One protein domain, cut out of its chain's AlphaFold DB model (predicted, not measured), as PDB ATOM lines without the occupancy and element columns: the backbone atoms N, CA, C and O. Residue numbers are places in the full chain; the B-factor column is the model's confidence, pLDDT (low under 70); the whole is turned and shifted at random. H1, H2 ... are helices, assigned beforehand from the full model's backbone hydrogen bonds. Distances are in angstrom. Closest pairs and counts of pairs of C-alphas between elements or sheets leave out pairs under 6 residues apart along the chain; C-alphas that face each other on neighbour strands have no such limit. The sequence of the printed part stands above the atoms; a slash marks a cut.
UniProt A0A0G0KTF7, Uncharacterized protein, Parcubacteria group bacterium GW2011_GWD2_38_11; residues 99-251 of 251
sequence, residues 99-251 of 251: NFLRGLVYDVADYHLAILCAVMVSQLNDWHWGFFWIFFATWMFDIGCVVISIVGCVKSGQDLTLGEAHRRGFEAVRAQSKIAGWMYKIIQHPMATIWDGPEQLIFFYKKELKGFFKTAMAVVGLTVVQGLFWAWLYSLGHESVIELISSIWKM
ATOM      1  N   ASN A  99      45.866  21.411 -27.819       89.94
ATOM      2  CA  ASN A  99      44.577  22.073 -27.594       89.94
ATOM      3  C   ASN A  99      44.446  23.347 -28.432       89.94
ATOM      4  O   ASN A  99      43.384  23.590 -28.986       89.94
ATOM      5  N   PHE A 100      45.523  24.127 -28.560       89.38
ATOM      6  CA  PHE A 100      45.536  25.336 -29.382       89.38
ATOM      7  C   PHE A 100      45.226  25.030 -30.849       89.38
ATOM      8  O   PHE A 100      44.400  25.703 -31.445       89.38
ATOM      9  N   LEU A 101      45.835  23.987 -31.423       89.62
ATOM     10  CA  LEU A 101      45.559  23.585 -32.803       89.62
ATOM     11  C   LEU A 101      44.109  23.125 -32.993       89.62
ATOM     12  O   LEU A 101      43.512  23.449 -34.011       89.62
ATOM     13  N   ARG A 102      43.537  22.402 -32.022       88.81
ATOM     14  CA  ARG A 102      42.121  22.005 -32.065       88.81
ATOM     15  C   ARG A 102      41.192  23.216 -32.020       88.81
ATOM     16  O   ARG A 102      40.320  23.311 -32.874       88.81
ATOM     17  N   GLY A 103      41.450  24.144 -31.098       86.56
ATOM     18  CA  GLY A 103      40.722  25.410 -31.008       86.56
ATOM     19  C   GLY A 103      40.819  26.215 -32.293       86.56
ATOM     20  O   GLY A 103      39.803  26.570 -32.852       86.56
ATOM     21  N   LEU A 104      42.022  26.375 -32.851       85.19
ATOM     22  CA  LEU A 104      42.214  27.113 -34.099       85.19
ATOM     23  C   LEU A 104      41.416  26.517 -35.269       85.19
ATOM     24  O   LEU A 104      40.842  27.258 -36.057       85.19
ATOM     25  N   VAL A 105      41.392  25.187 -35.404       88.44
ATOM     26  CA  VAL A 105      40.601  24.514 -36.449       88.44
ATOM     27  C   VAL A 105      39.109  24.780 -36.253       88.44
ATOM     28  O   VAL A 105      38.405  25.031 -37.229       88.44
ATOM     29  N   TYR A 106      38.648  24.731 -35.006       87.94
ATOM     30  CA  TYR A 106      37.265  25.012 -34.652       87.94
ATOM     31  C   TYR A 106      36.898  26.480 -34.900       87.94
ATOM     32  O   TYR A 106      35.960  26.730 -35.642       87.94
ATOM     33  N   ASP A 107      37.693  27.430 -34.406       84.06
ATOM     34  CA  ASP A 107      37.485  28.870 -34.584       84.06
ATOM     35  C   ASP A 107      37.429  29.238 -36.071       84.06
ATOM     36  O   ASP A 107      36.561  29.988 -36.508       84.06
ATOM     37  N   VAL A 108      38.333  28.679 -36.887       83.12
ATOM     38  CA  VAL A 108      38.303  28.893 -38.338       83.12
ATOM     39  C   VAL A 108      36.986  28.395 -38.925       83.12
ATOM     40  O   VAL A 108      36.386  29.117 -39.715       83.12
ATOM     41  N   ALA A 109      36.519  27.198 -38.564       87.62
ATOM     42  CA  ALA A 109      35.239  26.692 -39.054       87.62
ATOM     43  C   ALA A 109      34.069  27.581 -38.601       87.62
ATOM     44  O   ALA A 109      33.244  27.966 -39.429       87.62
ATOM     45  N   ASP A 110      34.051  27.964 -37.327       85.06
ATOM     46  CA  ASP A 110      33.007  28.779 -36.711       85.06
ATOM     47  C   ASP A 110      32.877  30.159 -37.377       85.06
ATOM     48  O   ASP A 110      31.792  30.543 -37.812       85.06
ATOM     49  N   TYR A 111      33.993  30.855 -37.631       80.00
ATOM     50  CA  TYR A 111      33.966  32.138 -38.345       80.00
ATOM     51  C   TYR A 111      33.380  32.034 -39.758       80.00
ATOM     52  O   TYR A 111      32.673  32.941 -40.201       80.00
ATOM     53  N   HIS A 112      33.646  30.942 -40.481       84.56
ATOM     54  CA  HIS A 112      33.051  30.746 -41.808       84.56
ATOM     55  C   HIS A 112      31.542  30.494 -41.708       84.56
ATOM     56  O   HIS A 112      30.785  31.023 -42.523       84.56
ATOM     57  N   LEU A 113      31.093  29.737 -40.704       88.38
ATOM     58  CA  LEU A 113      29.670  29.503 -40.450       88.38
ATOM     59  C   LEU A 113      28.950  30.793 -40.044       88.38
ATOM     60  O   LEU A 113      27.865  31.065 -40.557       88.38
ATOM     61  N   ALA A 114      29.579  31.634 -39.222       84.44
ATOM     62  CA  ALA A 114      29.050  32.943 -38.850       84.44
ATOM     63  C   ALA A 114      28.890  33.870 -40.070       84.44
ATOM     64  O   ALA A 114      27.854  34.516 -40.224       84.44
ATOM     65  N   ILE A 115      29.875  33.899 -40.981       81.50
ATOM     66  CA  ILE A 115      29.776  34.658 -42.240       81.50
ATOM     67  C   ILE A 115      28.627  34.127 -43.105       81.50
ATOM     68  O   ILE A 115      27.838  34.918 -43.619       81.50
ATOM     69  N   LEU A 116      28.497  32.804 -43.252       88.25
ATOM     70  CA  LEU A 116      27.399  32.201 -44.016       88.25
ATOM     71  C   LEU A 116      26.030  32.529 -43.408       88.25
ATOM     72  O   LEU A 116      25.108  32.876 -44.146       88.25
ATOM     73  N   CYS A 117      25.910  32.481 -42.079       87.31
ATOM     74  CA  CYS A 117      24.699  32.877 -41.365       87.31
ATOM     75  C   CYS A 117      24.367  34.355 -41.619       87.31
ATOM     76  O   CYS A 117      23.240  34.678 -41.993       87.31
ATOM     77  N   ALA A 118      25.356  35.248 -41.527       84.50
ATOM     78  CA  ALA A 118      25.173  36.671 -41.804       84.50
ATOM     79  C   ALA A 118      24.723  36.938 -43.253       84.50
ATOM     80  O   ALA A 118      23.804  37.727 -43.471       84.50
ATOM     81  N   VAL A 119      25.323  36.260 -44.240       86.19
ATOM     82  CA  VAL A 119      24.924  36.357 -45.657       86.19
ATOM     83  C   VAL A 119      23.493  35.858 -45.857       86.19
ATOM     84  O   VAL A 119      22.702  36.526 -46.521       86.19
ATOM     85  N   MET A 120      23.133  34.724 -45.251       91.44
ATOM     86  CA  MET A 120      21.769  34.192 -45.299       91.44
ATOM     87  C   MET A 120      20.766  35.197 -44.725       91.44
ATOM     88  O   MET A 120      19.765  35.498 -45.369       91.44
ATOM     89  N   VAL A 121      21.033  35.752 -43.542       87.06
ATOM     90  CA  VAL A 121      20.130  36.715 -42.897       87.06
ATOM     91  C   VAL A 121      20.007  38.007 -43.704       87.06
ATOM     92  O   VAL A 121      18.898  38.510 -43.872       87.06
ATOM     93  N   SER A 122      21.115  38.518 -44.249       83.19
ATOM     94  CA  SER A 122      21.109  39.679 -45.148       83.19
ATOM     95  C   SER A 122      20.215  39.426 -46.366       83.19
ATOM     96  O   SER A 122      19.328  40.229 -46.646       83.19
ATOM     97  N   GLN A 123      20.342  38.262 -47.009       88.19
ATOM     98  CA  GLN A 123      19.519  37.903 -48.163       88.19
ATOM     99  C   GLN A 123      18.024  37.773 -47.823       88.19
ATOM    100  O   GLN A 123      17.173  38.172 -48.618       88.19
ATOM    101  N   LEU A 124      17.690  37.213 -46.655       89.38
ATOM    102  CA  LEU A 124      16.303  37.095 -46.190       89.38
ATOM    103  C   LEU A 124      15.686  38.466 -45.880       89.38
ATOM    104  O   LEU A 124      14.513  38.695 -46.182       89.38
ATOM    105  N   ASN A 125      16.477  39.386 -45.322       85.06
ATOM    106  CA  ASN A 125      16.063  40.773 -45.117       85.06
ATOM    107  C   ASN A 125      15.800  41.494 -46.447       85.06
ATOM    108  O   ASN A 125      14.783  42.179 -46.563       85.06
ATOM    109  N   ASP A 126      16.649  41.294 -47.462       87.44
ATOM    110  CA  ASP A 126      16.457  41.866 -48.805       87.44
ATOM    111  C   ASP A 126      15.170  41.364 -49.478       87.44
ATOM    112  O   ASP A 126      14.548  42.070 -50.268       87.44
ATOM    113  N   TRP A 127      14.729  40.151 -49.138       93.25
ATOM    114  CA  TRP A 127      13.442  39.598 -49.573       93.25
ATOM    115  C   TRP A 127      12.260  40.010 -48.690       93.25
ATOM    116  O   TRP A 127      11.148  39.515 -48.885       93.25
ATOM    117  N   HIS A 128      12.483  40.896 -47.718       91.25
ATOM    118  CA  HIS A 128      11.484  41.380 -46.769       91.25
ATOM    119  C   HIS A 128      10.824  40.266 -45.943       91.25
ATOM    120  O   HIS A 128       9.632  40.322 -45.627       91.25
ATOM    121  N   TRP A 129      11.587  39.232 -45.580       91.62
ATOM    122  CA  TRP A 129      11.086  38.183 -44.698       91.62
ATOM    123  C   TRP A 129      10.899  38.720 -43.277       91.62
ATOM    124  O   TRP A 129      11.728  39.453 -42.744       91.62
ATOM    125  N   GLY A 130       9.792  38.340 -42.636       89.81
ATOM    126  CA  GLY A 130       9.526  38.725 -41.251       89.81
ATOM    127  C   GLY A 130      10.479  38.049 -40.259       89.81
ATOM    128  O   GLY A 130      10.987  36.956 -40.516       89.81
ATOM    129  N   PHE A 131      10.637  38.657 -39.077       89.62
ATOM    130  CA  PHE A 131      11.487  38.167 -37.980       89.62
ATOM    131  C   PHE A 131      11.344  36.663 -37.714       89.62
ATOM    132  O   PHE A 131      12.340  35.965 -37.562       89.62
ATOM    133  N   PHE A 132      10.108  36.155 -37.687       93.75
ATOM    134  CA  PHE A 132       9.834  34.742 -37.423       93.75
ATOM    135  C   PHE A 132      10.525  33.808 -38.425       93.75
ATOM    136  O   PHE A 132      11.079  32.784 -38.030       93.75
ATOM    137  N   TRP A 133      10.529  34.167 -39.709       93.56
ATOM    138  CA  TRP A 133      11.152  33.350 -40.743       93.56
ATOM    139  C   TRP A 133      12.675  33.451 -40.727       93.56
ATOM    140  O   TRP A 133      13.346  32.446 -40.941       93.56
ATOM    141  N   ILE A 134      13.214  34.634 -40.415       91.00
ATOM    142  CA  ILE A 134      14.654  34.831 -40.206       91.00
ATOM    143  C   ILE A 134      15.128  33.994 -39.017       91.00
ATOM    144  O   ILE A 134      16.075  33.229 -39.160       91.00
ATOM    145  N   PHE A 135      14.423  34.069 -37.885       94.31
ATOM    146  CA  PHE A 135      14.680  33.237 -36.712       94.31
ATOM    147  C   PHE A 135      14.636  31.747 -37.046       94.31
ATOM    148  O   PHE A 135      15.522  30.998 -36.652       94.31
ATOM    149  N   PHE A 136      13.614  31.295 -37.774       95.81
ATOM    150  CA  PHE A 136      13.509  29.884 -38.124       95.81
ATOM    151  C   PHE A 136      14.663  29.436 -39.035       95.81
ATOM    152  O   PHE A 136      15.213  28.356 -38.836       95.81
ATOM    153  N   ALA A 137      15.069  30.271 -39.995       94.06
ATOM    154  CA  ALA A 137      16.199  29.982 -40.871       94.06
ATOM    155  C   ALA A 137      17.530  29.919 -40.104       94.06
ATOM    156  O   ALA A 137      18.266  28.944 -40.261       94.06
ATOM    157  N   THR A 138      17.820  30.903 -39.242       92.00
ATOM    158  CA  THR A 138      19.033  30.899 -38.403       92.00
ATOM    159  C   THR A 138      19.040  29.719 -37.445       92.00
ATOM    160  O   THR A 138      20.036  29.016 -37.342       92.00
ATOM    161  N   TRP A 139      17.906  29.421 -36.819       95.69
ATOM    162  CA  TRP A 139      17.789  28.298 -35.901       95.69
ATOM    163  C   TRP A 139      18.023  26.941 -36.584       95.69
ATOM    164  O   TRP A 139      18.767  26.105 -36.069       95.69
ATOM    165  N   MET A 140      17.434  26.717 -37.763       96.19
ATOM    166  CA  MET A 140      17.660  25.487 -38.531       96.19
ATOM    167  C   MET A 140      19.105  25.376 -39.030       96.19
ATOM    168  O   MET A 140      19.662  24.274 -39.047       96.19
ATOM    169  N   PHE A 141      19.719  26.501 -39.402       94.25
ATOM    170  CA  PHE A 141      21.135  26.568 -39.751       94.25
ATOM    171  C   PHE A 141      22.029  26.197 -38.557       94.25
ATOM    172  O   PHE A 141      22.883  25.320 -38.696       94.25
ATOM    173  N   ASP A 142      21.776  26.768 -37.377       93.75
ATOM    174  CA  ASP A 142      22.520  26.483 -36.144       93.75
ATOM    175  C   ASP A 142      22.389  25.009 -35.738       93.75
ATOM    176  O   ASP A 142      23.388  24.358 -35.429       93.75
ATOM    177  N   ILE A 143      21.183  24.425 -35.814       95.81
ATOM    178  CA  ILE A 143      20.989  22.979 -35.600       95.81
ATOM    179  C   ILE A 143      21.877  22.173 -36.556       95.81
ATOM    180  O   ILE A 143      22.537  21.224 -36.128       95.81
ATOM    181  N   GLY A 144      21.894  22.535 -37.842       95.50
ATOM    182  CA  GLY A 144      22.725  21.878 -38.849       95.50
ATOM    183  C   GLY A 144      24.211  21.937 -38.499       95.50
ATOM    184  O   GLY A 144      24.879  20.900 -38.497       95.50
ATOM    185  N   CYS A 145      24.706  23.121 -38.136       93.69
ATOM    186  CA  CYS A 145      26.092  23.347 -37.727       93.69
ATOM    187  C   CYS A 145      26.465  22.486 -36.519       93.69
ATOM    188  O   CYS A 145      27.407  21.699 -36.588       93.69
ATOM    189  N   VAL A 146      25.653  22.526 -35.462       94.25
ATOM    190  CA  VAL A 146      25.871  21.753 -34.233       94.25
ATOM    191  C   VAL A 146      25.888  20.253 -34.507       94.25
ATOM    192  O   VAL A 146      26.743  19.530 -33.991       94.25
ATOM    193  N   VAL A 147      24.967  19.754 -35.336       94.50
ATOM    194  CA  VAL A 147      24.933  18.335 -35.716       94.50
ATOM    195  C   VAL A 147      26.198  17.951 -36.484       94.50
ATOM    196  O   VAL A 147      26.792  16.913 -36.181       94.50
ATOM    197  N   ILE A 148      26.645  18.776 -37.433       94.25
ATOM    198  CA  ILE A 148      27.885  18.546 -38.186       94.25
ATOM    199  C   ILE A 148      29.097  18.553 -37.245       94.25
ATOM    200  O   ILE A 148      29.897  17.617 -37.307       94.25
ATOM    201  N   SER A 149      29.201  19.527 -36.335       93.12
ATOM    202  CA  SER A 149      30.260  19.619 -35.320       93.12
ATOM    203  C   SER A 149      30.302  18.372 -34.431       93.12
ATOM    204  O   SER A 149      31.361  17.762 -34.252       93.12
ATOM    205  N   ILE A 150      29.145  17.928 -33.922       93.12
ATOM    206  CA  ILE A 150      29.032  16.715 -33.099       93.12
ATOM    207  C   ILE A 150      29.468  15.481 -33.896       93.12
ATOM    208  O   ILE A 150      30.284  14.698 -33.408       93.12
ATOM    209  N   VAL A 151      28.963  15.301 -35.121       93.75
ATOM    210  CA  VAL A 151      29.329  14.164 -35.983       93.75
ATOM    211  C   VAL A 151      30.823  14.184 -36.308       93.75
ATOM    212  O   VAL A 151      31.465  13.135 -36.262       93.75
ATOM    213  N   GLY A 152      31.387  15.358 -36.594       92.81
ATOM    214  CA  GLY A 152      32.812  15.550 -36.847       92.81
ATOM    215  C   GLY A 152      33.669  15.117 -35.660       92.81
ATOM    216  O   GLY A 152      34.584  14.310 -35.830       92.81
ATOM    217  N   CYS A 153      33.322  15.562 -34.452       92.56
ATOM    218  CA  CYS A 153      34.028  15.193 -33.222       92.56
ATOM    219  C   CYS A 153      33.885  13.702 -32.875       92.56
ATOM    220  O   CYS A 153      34.831  13.065 -32.410       92.56
ATOM    221  N   VAL A 154      32.711  13.107 -33.121       91.25
ATOM    222  CA  VAL A 154      32.501  11.662 -32.930       91.25
ATOM    223  C   VAL A 154      33.348  10.855 -33.915       91.25
ATOM    224  O   VAL A 154      33.979   9.881 -33.510       91.25
ATOM    225  N   LYS A 155      33.405  11.263 -35.189       93.50
ATOM    226  CA  LYS A 155      34.190  10.574 -36.225       93.50
ATOM    227  C   LYS A 155      35.697  10.713 -36.026       93.50
ATOM    228  O   LYS A 155      36.419   9.749 -36.256       93.50
ATOM    229  N   SER A 156      36.174  11.885 -35.614       90.69
ATOM    230  CA  SER A 156      37.599  12.112 -35.343       90.69
ATOM    231  C   SER A 156      38.064  11.449 -34.041       90.69
ATOM    232  O   SER A 156      39.267  11.297 -33.826       90.69
ATOM    233  N   GLY A 157      37.129  11.085 -33.153       91.44
ATOM    234  CA  GLY A 157      37.427  10.643 -31.791       91.44
ATOM    235  C   GLY A 157      38.007  11.756 -30.912       91.44
ATOM    236  O   GLY A 157      38.496  11.481 -29.817       91.44
ATOM    237  N   GLN A 158      37.978  13.004 -31.385       90.62
ATOM    238  CA  GLN A 158      38.544  14.161 -30.710       90.62
ATOM    239  C   GLN A 158      37.487  15.247 -30.554       90.62
ATOM    240  O   GLN A 158      36.811  15.622 -31.507       90.62
ATOM    241  N   ASP A 159      37.395  15.796 -29.348       92.44
ATOM    242  CA  ASP A 159      36.648  17.022 -29.099       92.44
ATOM    243  C   ASP A 159      37.412  18.219 -29.692       92.44
ATOM    244  O   ASP A 159      38.450  18.635 -29.159       92.44
ATOM    245  N   LEU A 160      36.917  18.716 -30.829       91.69
ATOM    246  CA  LEU A 160      37.446  19.896 -31.515       91.69
ATOM    247  C   LEU A 160      36.919  21.198 -30.899       91.69
ATOM    248  O   LEU A 160      37.634  22.191 -30.913       91.69
ATOM    249  N   THR A 161      35.727  21.172 -30.296       91.12
ATOM    250  CA  THR A 161      35.050  22.346 -29.713       91.12
ATOM    251  C   THR A 161      35.654  22.754 -28.363       91.12
ATOM    252  O   THR A 161      35.248  23.746 -27.755       91.12
ATOM    253  N   LEU A 162      36.579  21.939 -27.836       93.19
ATOM    254  CA  LEU A 162      37.242  22.097 -26.539       93.19
ATOM    255  C   LEU A 162      36.285  22.051 -25.331       93.19
ATOM    256  O   LEU A 162      36.682  22.403 -24.214       93.19
ATOM    257  N   GLY A 163      35.051  21.567 -25.498       94.25
ATOM    258  CA  GLY A 163      34.051  21.511 -24.427       94.25
ATOM    259  C   GLY A 163      34.478  20.642 -23.237       94.25
ATOM    260  O   GLY A 163      34.331  21.032 -22.075       94.25
ATOM    261  N   GLU A 164      35.101  19.491 -23.493       95.19
ATOM    262  CA  GLU A 164      35.690  18.623 -22.471       95.19
ATOM    263  C   GLU A 164      36.900  19.283 -21.792       95.19
ATOM    264  O   GLU A 164      37.130  19.073 -20.597       95.19
ATOM    265  N   ALA A 165      37.672  20.103 -22.515       94.06
ATOM    266  CA  ALA A 165      38.774  20.868 -21.930       94.06
ATOM    267  C   ALA A 165      38.252  21.940 -20.963       94.06
ATOM    268  O   ALA A 165      38.711  22.007 -19.817       94.06
ATOM    269  N   HIS A 166      37.222  22.692 -21.358       94.88
ATOM    270  CA  HIS A 166      36.509  23.606 -20.462       94.88
ATOM    271  C   HIS A 166      35.935  22.877 -19.247       94.88
ATOM    272  O   HIS A 166      36.051  23.361 -18.117       94.88
ATOM    273  N   ARG A 167      35.390  21.668 -19.437       96.31
ATOM    274  CA  ARG A 167      34.878  20.855 -18.333       96.31
ATOM    275  C   ARG A 167      35.962  20.477 -17.328       96.31
ATOM    276  O   ARG A 167      35.719  20.599 -16.129       96.31
ATOM    277  N   ARG A 168      37.150  20.064 -17.781       95.62
ATOM    278  CA  ARG A 168      38.281  19.764 -16.884       95.62
ATOM    279  C   ARG A 168      38.749  21.000 -16.121       95.62
ATOM    280  O   ARG A 168      38.974  20.917 -14.914       95.62
ATOM    281  N   GLY A 169      38.839  22.151 -16.791       93.69
ATOM    282  CA  GLY A 169      39.155  23.427 -16.142       93.69
ATOM    283  C   GLY A 169      38.140  23.785 -15.050       93.69
ATOM    284  O   GLY A 169      38.521  24.092 -13.920       93.69
ATOM    285  N   PHE A 170      36.847  23.662 -15.355       95.75
ATOM    286  CA  PHE A 170      35.764  23.861 -14.392       95.75
ATOM    287  C   PHE A 170      35.833  22.885 -13.211       95.75
ATOM    288  O   PHE A 170      35.722  23.316 -12.065       95.75
ATOM    289  N   GLU A 171      36.012  21.582 -13.461       97.00
ATOM    290  CA  GLU A 171      36.105  20.562 -12.408       97.00
ATOM    291  C   GLU A 171      37.293  20.848 -11.474       97.00
ATOM    292  O   GLU A 171      37.124  20.814 -10.252       97.00
ATOM    293  N   ALA A 172      38.449  21.238 -12.024       95.00
ATOM    294  CA  ALA A 172      39.631  21.612 -11.248       95.00
ATOM    295  C   ALA A 172      39.383  22.841 -10.352       95.00
ATOM    296  O   ALA A 172      39.725  22.831  -9.169       95.00
ATOM    297  N   VAL A 173      38.742  23.889 -10.884       94.00
ATOM    298  CA  VAL A 173      38.393  25.090 -10.103       94.00
ATOM    299  C   VAL A 173      37.351  24.770  -9.035       94.00
ATOM    300  O   VAL A 173      37.504  25.168  -7.880       94.00
ATOM    301  N   ARG A 174      36.298  24.031  -9.394       96.06
ATOM    302  CA  ARG A 174      35.202  23.680  -8.483       96.06
ATOM    303  C   ARG A 174      35.677  22.822  -7.313       96.06
ATOM    304  O   ARG A 174      35.142  22.980  -6.216       96.06
ATOM    305  N   ALA A 175      36.659  21.948  -7.536       96.25
ATOM    306  CA  ALA A 175      37.282  21.153  -6.481       96.25
ATOM    307  C   ALA A 175      37.973  22.028  -5.417       96.25
ATOM    308  O   ALA A 175      38.012  21.651  -4.252       96.25
ATOM    309  N   GLN A 176      38.470  23.206  -5.805       95.50
ATOM    310  CA  GLN A 176      39.151  24.151  -4.914       95.50
ATOM    311  C   GLN A 176      38.192  25.177  -4.300       95.50
ATOM    312  O   GLN A 176      38.312  25.537  -3.131       95.50
ATOM    313  N   SER A 177      37.217  25.663  -5.072       94.00
ATOM    314  CA  SER A 177      36.204  26.601  -4.590       94.00
ATOM    315  C   SER A 177      34.891  26.451  -5.349       94.00
ATOM    316  O   SER A 177      34.809  26.678  -6.558       94.00
ATOM    317  N   LYS A 178      33.813  26.157  -4.609       94.94
ATOM    318  CA  LYS A 178      32.449  26.097  -5.161       94.94
ATOM    319  C   LYS A 178      32.025  27.433  -5.776       94.94
ATOM    320  O   LYS A 178      31.393  27.431  -6.827       94.94
ATOM    321  N   ILE A 179      32.386  28.553  -5.140       91.62
ATOM    322  CA  ILE A 179      32.053  29.905  -5.616       91.62
ATOM    323  C   ILE A 179      32.770  30.181  -6.941       91.62
ATOM    324  O   ILE A 179      32.123  30.567  -7.909       91.62
ATOM    325  N   ALA A 180      34.077  29.906  -7.018       89.50
ATOM    326  CA  ALA A 180      34.828  30.080  -8.262       89.50
ATOM    327  C   ALA A 180      34.298  29.178  -9.386       89.50
ATOM    328  O   ALA A 180      34.204  29.614 -10.528       89.50
ATOM    329  N   GLY A 181      33.897  27.943  -9.063       88.56
ATOM    330  CA  GLY A 181      33.255  27.048 -10.025       88.56
ATOM    331  C   GLY A 181      31.953  27.634 -10.580       88.56
ATOM    332  O   GLY A 181      31.739  27.623 -11.790       88.56
ATOM    333  N   TRP A 182      31.097  28.199  -9.723       92.12
ATOM    334  CA  TRP A 182      29.883  28.885 -10.175       92.12
ATOM    335  C   TRP A 182      30.182  30.097 -11.052       92.12
ATOM    336  O   TRP A 182      29.546  30.244 -12.090       92.12
ATOM    337  N   MET A 183      31.169  30.917 -10.687       85.38
ATOM    338  CA  MET A 183      31.598  32.045 -11.520       85.38
ATOM    339  C   MET A 183      32.092  31.578 -12.893       85.38
ATOM    340  O   MET A 183      31.674  32.134 -13.903       85.38
ATOM    341  N   TYR A 184      32.916  30.524 -12.939       87.50
ATOM    342  CA  TYR A 184      33.379  29.921 -14.192       87.50
ATOM    343  C   TYR A 184      32.192  29.527 -15.074       87.50
ATOM    344  O   TYR A 184      32.147  29.872 -16.248       87.50
ATOM    345  N   LYS A 185      31.202  28.841 -14.493       88.56
ATOM    346  CA  LYS A 185      29.993  28.408 -15.197       88.56
ATOM    347  C   LYS A 185      29.169  29.599 -15.713       88.56
ATOM    348  O   LYS A 185      28.788  29.626 -16.871       88.56
ATOM    349  N   ILE A 186      28.911  30.598 -14.872       86.19
ATOM    350  CA  ILE A 186      28.102  31.771 -15.246       86.19
ATOM    351  C   ILE A 186      28.740  32.558 -16.394       86.19
ATOM    352  O   ILE A 186      28.013  33.115 -17.204       86.19
ATOM    353  N   ILE A 187      30.071  32.593 -16.476       84.12
ATOM    354  CA  ILE A 187      30.783  33.285 -17.556       84.12
ATOM    355  C   ILE A 187      30.847  32.414 -18.818       84.12
ATOM    356  O   ILE A 187      30.561  32.902 -19.905       84.12
ATOM    357  N   GLN A 188      31.187  31.128 -18.685       86.38
ATOM    358  CA  GLN A 188      31.382  30.247 -19.840       86.38
ATOM    359  C   GLN A 188      30.070  29.929 -20.562       86.38
ATOM    360  O   GLN A 188      30.064  29.826 -21.778       86.38
ATOM    361  N   HIS A 189      28.957  29.753 -19.845       89.75
ATOM    362  CA  HIS A 189      27.706  29.287 -20.456       89.75
ATOM    363  C   HIS A 189      27.098  30.280 -21.453       89.75
ATOM    364  O   HIS A 189      26.745  29.843 -22.547       89.75
ATOM    365  N   PRO A 190      26.987  31.584 -21.141       86.25
ATOM    366  CA  PRO A 190      26.554  32.578 -22.115       86.25
ATOM    367  C   PRO A 190      27.520  32.693 -23.294       86.25
ATOM    368  O   PRO A 190      27.052  32.703 -24.425       86.25
ATOM    369  N   MET A 191      28.838  32.701 -23.045       85.06
ATOM    370  CA  MET A 191      29.845  32.754 -24.116       85.06
ATOM    371  C   MET A 191      29.714  31.559 -25.060       85.06
ATOM    372  O   MET A 191      29.577  31.744 -26.261       85.06
ATOM    373  N   ALA A 192      29.619  30.351 -24.513       87.19
ATOM    374  CA  ALA A 192      29.463  29.141 -25.303       87.19
ATOM    375  C   ALA A 192      28.113  29.076 -26.035       87.19
ATOM    376  O   ALA A 192      28.029  28.537 -27.123       87.19
ATOM    377  N   THR A 193      27.033  29.610 -25.460       88.06
ATOM    378  CA  THR A 193      25.713  29.553 -26.118       88.06
ATOM    379  C   THR A 193      25.583  30.592 -27.228       88.06
ATOM    380  O   THR A 193      24.957  30.322 -28.243       88.06
ATOM    381  N   ILE A 194      26.116  31.796 -27.017       84.12
ATOM    382  CA  ILE A 194      25.904  32.933 -27.920       84.12
ATOM    383  C   ILE A 194      27.024  33.047 -28.952       84.12
ATOM    384  O   ILE A 194      26.743  33.361 -30.106       84.12
ATOM    385  N   TRP A 195      28.269  32.838 -28.519       82.56
ATOM    386  CA  TRP A 195      29.468  33.170 -29.280       82.56
ATOM    387  C   TRP A 195      30.174  31.929 -29.816       82.56
ATOM    388  O   TRP A 195      30.251  31.777 -31.023       82.56
ATOM    389  N   ASP A 196      30.634  31.031 -28.938       83.56
ATOM    390  CA  ASP A 196      31.508  29.918 -29.351       83.56
ATOM    391  C   ASP A 196      30.749  28.720 -29.946       83.56
ATOM    392  O   ASP A 196      31.378  27.785 -30.432       83.56
ATOM    393  N   GLY A 197      29.420  28.687 -29.850       88.62
ATOM    394  CA  GLY A 197      28.590  27.592 -30.353       88.62
ATOM    395  C   GLY A 197      28.134  26.582 -29.275       88.62
ATOM    396  O   GLY A 197      28.911  26.117 -28.424       88.62
ATOM    397  N   PRO A 198      26.847  26.192 -29.273       92.69
ATOM    398  CA  PRO A 198      26.219  25.422 -28.208       92.69
ATOM    399  C   PRO A 198      26.698  23.970 -28.176       92.69
ATOM    400  O   PRO A 198      26.572  23.317 -27.135       92.69
ATOM    401  N   GLU A 199      27.304  23.460 -29.251       94.44
ATOM    402  CA  GLU A 199      28.020  22.184 -29.259       94.44
ATOM    403  C   GLU A 199      29.092  22.121 -28.167       94.44
ATOM    404  O   GLU A 199      29.279  21.063 -27.556       94.44
ATOM    405  N   GLN A 200      29.730  23.246 -27.829       94.50
ATOM    406  CA  GLN A 200      30.721  23.289 -26.764       94.50
ATOM    407  C   GLN A 200      30.094  22.931 -25.412       94.50
ATOM    408  O   GLN A 200      30.688  22.185 -24.626       94.50
ATOM    409  N   LEU A 201      28.860  23.377 -25.153       95.25
ATOM    410  CA  LEU A 201      28.111  22.989 -23.957       95.25
ATOM    411  C   LEU A 201      27.640  21.535 -23.997       95.25
ATOM    412  O   LEU A 201      27.589  20.892 -22.945       95.25
ATOM    413  N   ILE A 202      27.338  20.996 -25.181       95.88
ATOM    414  CA  ILE A 202      27.019  19.573 -25.344       95.88
ATOM    415  C   ILE A 202      28.213  18.710 -24.925       95.88
ATOM    416  O   ILE A 202      28.045  17.788 -24.123       95.88
ATOM    417  N   PHE A 203      29.423  19.034 -25.391       95.19
ATOM    418  CA  PHE A 203      30.641  18.325 -24.988       95.19
ATOM    419  C   PHE A 203      31.004  18.575 -23.520       95.19
ATOM    420  O   PHE A 203      31.370  17.636 -22.809       95.19
ATOM    421  N   PHE A 204      30.807  19.797 -23.018       96.12
ATOM    422  CA  PHE A 204      30.999  20.113 -21.601       96.12
ATOM    423  C   PHE A 204      30.131  19.235 -20.686       96.12
ATOM    424  O   PHE A 204      30.604  18.754 -19.653       96.12
ATOM    425  N   TYR A 205      28.866  19.015 -21.061       96.62
ATOM    426  CA  TYR A 205      27.903  18.200 -20.314       96.62
ATOM    427  C   TYR A 205      27.756  16.772 -20.842       96.62
ATOM    428  O   TYR A 205      26.782  16.086 -20.529       96.62
ATOM    429  N   LYS A 206      28.724  16.271 -21.615       94.69
ATOM    430  CA  LYS A 206      28.675  14.925 -22.202       94.69
ATOM    431  C   LYS A 206      28.448  13.825 -21.158       94.69
ATOM    432  O   LYS A 206      27.762  12.841 -21.431       94.69
ATOM    433  N   LYS A 207      28.986  13.995 -19.940       94.06
ATOM    434  CA  LYS A 207      28.800  13.053 -18.820       94.06
ATOM    435  C   LYS A 207      27.365  13.070 -18.274       94.06
ATOM    436  O   LYS A 207      26.908  12.051 -17.760       94.06
ATOM    437  N   GLU A 208      26.669  14.200 -18.358       95.81
ATOM    438  CA  GLU A 208      25.316  14.419 -17.841       95.81
ATOM    439  C   GLU A 208      24.224  14.135 -18.892       95.81
ATOM    440  O   GLU A 208      23.174  13.579 -18.563       95.81
ATOM    441  N   LEU A 209      24.488  14.442 -20.165       92.94
ATOM    442  CA  LEU A 209      23.550  14.309 -21.286       92.94
ATOM    443  C   LEU A 209      23.392  12.875 -21.812       92.94
ATOM    444  O   LEU A 209      22.795  12.691 -22.863       92.94
ATOM    445  N   LYS A 210      23.892  11.854 -21.099       91.25
ATOM    446  CA  LYS A 210      23.906  10.439 -21.522       91.25
ATOM    447  C   LYS A 210      22.644  10.034 -22.305       91.25
ATOM    448  O   LYS A 210      21.565   9.917 -21.719       91.25
ATOM    449  N   GLY A 211      22.817   9.771 -23.602       91.31
ATOM    450  CA  GLY A 211      21.777   9.283 -24.508       91.31
ATOM    451  C   GLY A 211      21.339  10.297 -25.570       91.31
ATOM    452  O   GLY A 211      21.301  11.501 -25.335       91.31
ATOM    453  N   PHE A 212      20.947   9.779 -26.735       91.06
ATOM    454  CA  PHE A 212      20.575  10.577 -27.906       91.06
ATOM    455  C   PHE A 212      19.488  11.617 -27.607       91.06
ATOM    456  O   PHE A 212      19.643  12.782 -27.955       91.06
ATOM    457  N   PHE A 213      18.417  11.222 -26.910       94.25
ATOM    458  CA  PHE A 213      17.278  12.105 -26.647       94.25
ATOM    459  C   PHE A 213      17.655  13.339 -25.813       94.25
ATOM    460  O   PHE A 213      17.263  14.452 -26.145       94.25
ATOM    461  N   LYS A 214      18.469  13.170 -24.764       95.44
ATOM    462  CA  LYS A 214      18.918  14.290 -23.920       95.44
ATOM    463  C   LYS A 214      19.858  15.221 -24.676       95.44
ATOM    464  O   LYS A 214      19.725  16.434 -24.552       95.44
ATOM    465  N   THR A 215      20.774  14.666 -25.471       94.44
ATOM    466  CA  THR A 215      21.626  15.458 -26.363       94.44
ATOM    467  C   THR A 215      20.788  16.236 -27.372       94.44
ATOM    468  O   THR A 215      20.984  17.437 -27.497       94.44
ATOM    469  N   ALA A 216      19.810  15.602 -28.023       95.19
ATOM    470  CA  ALA A 216      18.926  16.257 -28.984       95.19
ATOM    471  C   ALA A 216      18.124  17.396 -28.337       95.19
ATOM    472  O   ALA A 216      18.111  18.504 -28.862       95.19
ATOM    473  N   MET A 217      17.528  17.168 -27.160       96.69
ATOM    474  CA  MET A 217      16.835  18.223 -26.413       96.69
ATOM    475  C   MET A 217      17.762  19.386 -26.049       96.69
ATOM    476  O   MET A 217      17.347  20.539 -26.131       96.69
ATOM    477  N   ALA A 218      19.004  19.102 -25.647       95.62
ATOM    478  CA  ALA A 218      19.976  20.139 -25.323       95.62
ATOM    479  C   ALA A 218      20.394  20.935 -26.567       95.62
ATOM    480  O   ALA A 218      20.440  22.158 -26.498       95.62
ATOM    481  N   VAL A 219      20.624  20.268 -27.704       95.56
ATOM    482  CA  VAL A 219      20.914  20.926 -28.989       95.56
ATOM    483  C   VAL A 219      19.764  21.847 -29.374       95.56
ATOM    484  O   VAL A 219      19.978  23.036 -29.574       95.56
ATOM    485  N   VAL A 220      18.534  21.331 -29.398       96.12
ATOM    486  CA  VAL A 220      17.330  22.105 -29.731       96.12
ATOM    487  C   VAL A 220      17.166  23.290 -28.777       96.12
ATOM    488  O   VAL A 220      17.017  24.420 -29.222       96.12
ATOM    489  N   GLY A 221      17.242  23.064 -27.464       95.81
ATOM    490  CA  GLY A 221      17.050  24.122 -26.470       95.81
ATOM    491  C   GLY A 221      18.108  25.226 -26.536       95.81
ATOM    492  O   GLY A 221      17.762  26.402 -26.462       95.81
ATOM    493  N   LEU A 222      19.386  24.869 -26.689       95.62
ATOM    494  CA  LEU A 222      20.473  25.848 -26.756       95.62
ATOM    495  C   LEU A 222      20.459  26.629 -28.076       95.62
ATOM    496  O   LEU A 222      20.595  27.850 -28.054       95.62
ATOM    497  N   THR A 223      20.221  25.951 -29.202       95.88
ATOM    498  CA  THR A 223      20.125  26.600 -30.522       95.88
ATOM    499  C   THR A 223      18.907  27.514 -30.638       95.88
ATOM    500  O   THR A 223      18.989  28.526 -31.318       95.88
ATOM    501  N   VAL A 224      17.793  27.242 -29.940       96.06
ATOM    502  CA  VAL A 224      16.669  28.199 -29.863       96.06
ATOM    503  C   VAL A 224      17.115  29.503 -29.202       96.06
ATOM    504  O   VAL A 224      16.813  30.581 -29.706       96.06
ATOM    505  N   VAL A 225      17.830  29.421 -28.073       93.81
ATOM    506  CA  VAL A 225      18.308  30.610 -27.346       93.81
ATOM    507  C   VAL A 225      19.288  31.409 -28.203       93.81
ATOM    508  O   VAL A 225      19.157  32.628 -28.305       93.81
ATOM    509  N   GLN A 226      20.232  30.725 -28.846       92.62
ATOM    510  CA  GLN A 226      21.189  31.337 -29.762       92.62
ATOM    511  C   GLN A 226      20.496  31.965 -30.978       92.62
ATOM    512  O   GLN A 226      20.707  33.143 -31.261       92.62
ATOM    513  N   GLY A 227      19.615  31.225 -31.650       91.00
ATOM    514  CA  GLY A 227      18.880  31.698 -32.820       91.00
ATOM    515  C   GLY A 227      18.017  32.919 -32.508       91.00
ATOM    516  O   GLY A 227      17.989  33.858 -33.299       91.00
ATOM    517  N   LEU A 228      17.367  32.960 -31.335       91.00
ATOM    518  CA  LEU A 228      16.621  34.135 -30.868       91.00
ATOM    519  C   LEU A 228      17.538  35.344 -30.682       91.00
ATOM    520  O   LEU A 228      17.180  36.444 -31.099       91.00
ATOM    521  N   PHE A 229      18.710  35.146 -30.073       88.62
ATOM    522  CA  PHE A 229      19.689  36.211 -29.875       88.62
ATOM    523  C   PHE A 229      20.183  36.778 -31.210       88.62
ATOM    524  O   PHE A 229      20.147  37.992 -31.400       88.62
ATOM    525  N   TRP A 230      20.588  35.922 -32.152       85.06
ATOM    526  CA  TRP A 230      21.102  36.367 -33.448       85.06
ATOM    527  C   TRP A 230      20.016  36.967 -34.333       85.06
ATOM    528  O   TRP A 230      20.232  38.022 -34.919       85.06
ATOM    529  N   ALA A 231      18.822  36.371 -34.387       87.06
ATOM    530  CA  ALA A 231      17.699  36.958 -35.113       87.06
ATOM    531  C   ALA A 231      17.342  38.344 -34.559       87.06
ATOM    532  O   ALA A 231      17.107  39.270 -35.332       87.06
ATOM    533  N   TRP A 232      17.350  38.508 -33.230       85.75
ATOM    534  CA  TRP A 232      17.162  39.810 -32.594       85.75
ATOM    535  C   TRP A 232      18.274  40.786 -32.976       85.75
ATOM    536  O   TRP A 232      17.972  41.878 -33.454       85.75
ATOM    537  N   LEU A 233      19.540  40.381 -32.855       82.25
ATOM    538  CA  LEU A 233      20.685  41.222 -33.194       82.25
ATOM    539  C   LEU A 233      20.638  41.691 -34.655       82.25
ATOM    540  O   LEU A 233      20.831  42.873 -34.925       82.25
ATOM    541  N   TYR A 234      20.326  40.794 -35.591       74.38
ATOM    542  CA  TYR A 234      20.211  41.137 -37.006       74.38
ATOM    543  C   TYR A 234      18.958  41.957 -37.329       74.38
ATOM    544  O   TYR A 234      18.984  42.763 -38.258       74.38
ATOM    545  N   SER A 235      17.878  41.809 -36.556       73.31
ATOM    546  CA  SER A 235      16.665  42.620 -36.723       73.31
ATOM    547  C   SER A 235      16.840  44.085 -36.321       73.31
ATOM    548  O   SER A 235      16.045  44.921 -36.740       73.31
ATOM    549  N   LEU A 236      17.890  44.415 -35.557       71.88
ATOM    550  CA  LEU A 236      18.246  45.806 -35.260       71.88
ATOM    551  C   LEU A 236      18.754  46.555 -36.510       71.88
ATOM    552  O   LEU A 236      18.780  47.777 -36.504       71.88
ATOM    553  N   GLY A 237      19.078  45.849 -37.600       61.88
ATOM    554  CA  GLY A 237      19.464  46.431 -38.887       61.88
ATOM    555  C   GLY A 237      20.979  46.577 -39.078       61.88
ATOM    556  O   GLY A 237      21.757  46.652 -38.126       61.88
ATOM    557  N   HIS A 238      21.409  46.625 -40.345       55.78
ATOM    558  CA  HIS A 238      22.821  46.785 -40.725       55.78
ATOM    559  C   HIS A 238      23.431  48.101 -40.218       55.78
ATOM    560  O   HIS A 238      24.601  48.120 -39.833       55.78
ATOM    561  N   GLU A 239      22.638  49.179 -40.172       54.97
ATOM    562  CA  GLU A 239      23.076  50.481 -39.652       54.97
ATOM    563  C   GLU A 239      23.478  50.381 -38.180       54.97
ATOM    564  O   GLU A 239      24.550  50.851 -37.812       54.97
ATOM    565  N   SER A 240      22.717  49.653 -37.360       54.69
ATOM    566  CA  SER A 240      23.016  49.474 -35.937       54.69
ATOM    567  C   SER A 240      24.254  48.620 -35.676       54.69
ATOM    568  O   SER A 240      24.965  48.867 -34.708       54.69
ATOM    569  N   VAL A 241      24.567  47.642 -36.535       49.97
ATOM    570  CA  VAL A 241      25.798  46.841 -36.403       49.97
ATOM    571  C   VAL A 241      27.030  47.657 -36.807       49.97
ATOM    572  O   VAL A 241      28.046  47.612 -36.115       49.97
ATOM    573  N   ILE A 242      26.949  48.457 -37.876       55.72
ATOM    574  CA  ILE A 242      28.037  49.361 -38.290       55.72
ATOM    575  C   ILE A 242      28.209  50.506 -37.277       55.72
ATOM    576  O   ILE A 242      29.339  50.866 -36.944       55.72
ATOM    577  N   GLU A 243      27.126  51.050 -36.724       54.75
ATOM    578  CA  GLU A 243      27.164  52.016 -35.620       54.75
ATOM    579  C   GLU A 243      27.749  51.405 -34.339       54.75
ATOM    580  O   GLU A 243      28.586  52.028 -33.684       54.75
ATOM    581  N   LEU A 244      27.404  50.159 -34.003       50.12
ATOM    582  CA  LEU A 244      27.984  49.447 -32.863       50.12
ATOM    583  C   LEU A 244      29.492  49.221 -33.056       50.12
ATOM    584  O   LEU A 244      30.283  49.564 -32.184       50.12
ATOM    585  N   ILE A 245      29.918  48.720 -34.218       54.47
ATOM    586  CA  ILE A 245      31.341  48.519 -34.538       54.47
ATOM    587  C   ILE A 245      32.096  49.856 -34.550       54.47
ATOM    588  O   ILE A 245      33.180  49.963 -33.977       54.47
ATOM    589  N   SER A 246      31.526  50.897 -35.158       55.56
ATOM    590  CA  SER A 246      32.167  52.216 -35.226       55.56
ATOM    591  C   SER A 246      32.200  52.943 -33.877       55.56
ATOM    592  O   SER A 246      33.141  53.694 -33.630       55.56
ATOM    593  N   SER A 247      31.233  52.712 -32.984       50.03
ATOM    594  CA  SER A 247      31.254  53.237 -31.612       50.03
ATOM    595  C   SER A 247      32.268  52.512 -30.725       50.03
ATOM    596  O   SER A 247      32.950  53.168 -29.941       50.03
ATOM    597  N   ILE A 248      32.447  51.199 -30.905       54.34
ATOM    598  CA  ILE A 248      33.506  50.421 -30.246       54.34
ATOM    599  C   ILE A 248      34.893  50.864 -30.728       54.34
ATOM    600  O   ILE A 248      35.797  50.997 -29.915       54.34
ATOM    601  N   TRP A 249      35.064  51.145 -32.024       51.88
ATOM    602  CA  TRP A 249      36.346  51.601 -32.586       51.88
ATOM    603  C   TRP A 249      36.720  53.042 -32.193       51.88
ATOM    604  O   TRP A 249      37.882  53.434 -32.284       51.88
ATOM    605  N   LYS A 250      35.740  53.860 -31.793       55.09
ATOM    606  CA  LYS A 250      35.953  55.246 -31.339       55.09
ATOM    607  C   LYS A 250      36.258  55.366 -29.837       55.09
ATOM    608  O   LYS A 250      36.561  56.476 -29.398       55.09
ATOM    609  N   MET A 251      36.155  54.277 -29.073       40.34
ATOM    610  CA  MET A 251      36.578  54.187 -27.664       40.34
ATOM    611  C   MET A 251      38.028  53.723 -27.550       40.34
ATOM    612  O   MET A 251      38.712  54.229 -26.632       40.34
TER     613      MET A 251
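This is residues 99 to 251 of the 251 residues of an uncharacterized protein of Parcubacteria group bacterium GW2011_GWD2_38_11 (UniProt A0A0G0KTF7). Picture two helical hairpins, a long one of H1 and H2 and a shorter one of H3 and H4, with short H5 packed between H2, H3 and H4; H6 crosses H2, and residues 242 to 251, mostly H7, stick out as an arm. The printed part has 153 residues with seven named helices, H1 to H7 in order, and no named strand: all helix. It is compact, with a radius of gyration of the C-alphas of 16.9 A and spans of 50 by 40 by 27 A.

Find C-alpha 99 at (44.577, 22.073, -27.594); from there H1, residues 99 to 126, runs 40.4 A. Next come H2, residues 131 to 156, 37.0 A; H3, 163 to 176; H4, 178 to 194; H5, 199 to 204; and H6, 212 to 235, 33.5 A. H7, residues 238 to 249, ends at C-alpha 249, (36.346, 51.601, -32.586).

Start at H1: its residues 113 to 125 alone touch H2, closest at C-alphas 121 and 134, 6.4 A, a hairpin at a shallow tilt of 24 degrees. H2 touches H6 at a steep tilt of 44 degrees, opposite ways, with C-alphas 139 and 227 closest, 4.7 A. The hub is H5, which touches H2, H3, H4 and H6; C-alphas 163 and 204 are its closest with H3, 4.4 A. H3 and H4 form a hairpin, C-alphas 174 and 181 being closest at 4.2 A. H6 and H7 meet only through their link. Every O i to N i+4 pair is within hydrogen-bond range in H1, H2, H5, H6 and H7; H3 has 9 of 10, H4 11 of 13.

Look for the farthest C-alphas at Trp 127 and Gln 176, 53.8 A apart. The printed part has no cut and no long link; pLDDT is under 70 at residues 237 to 251.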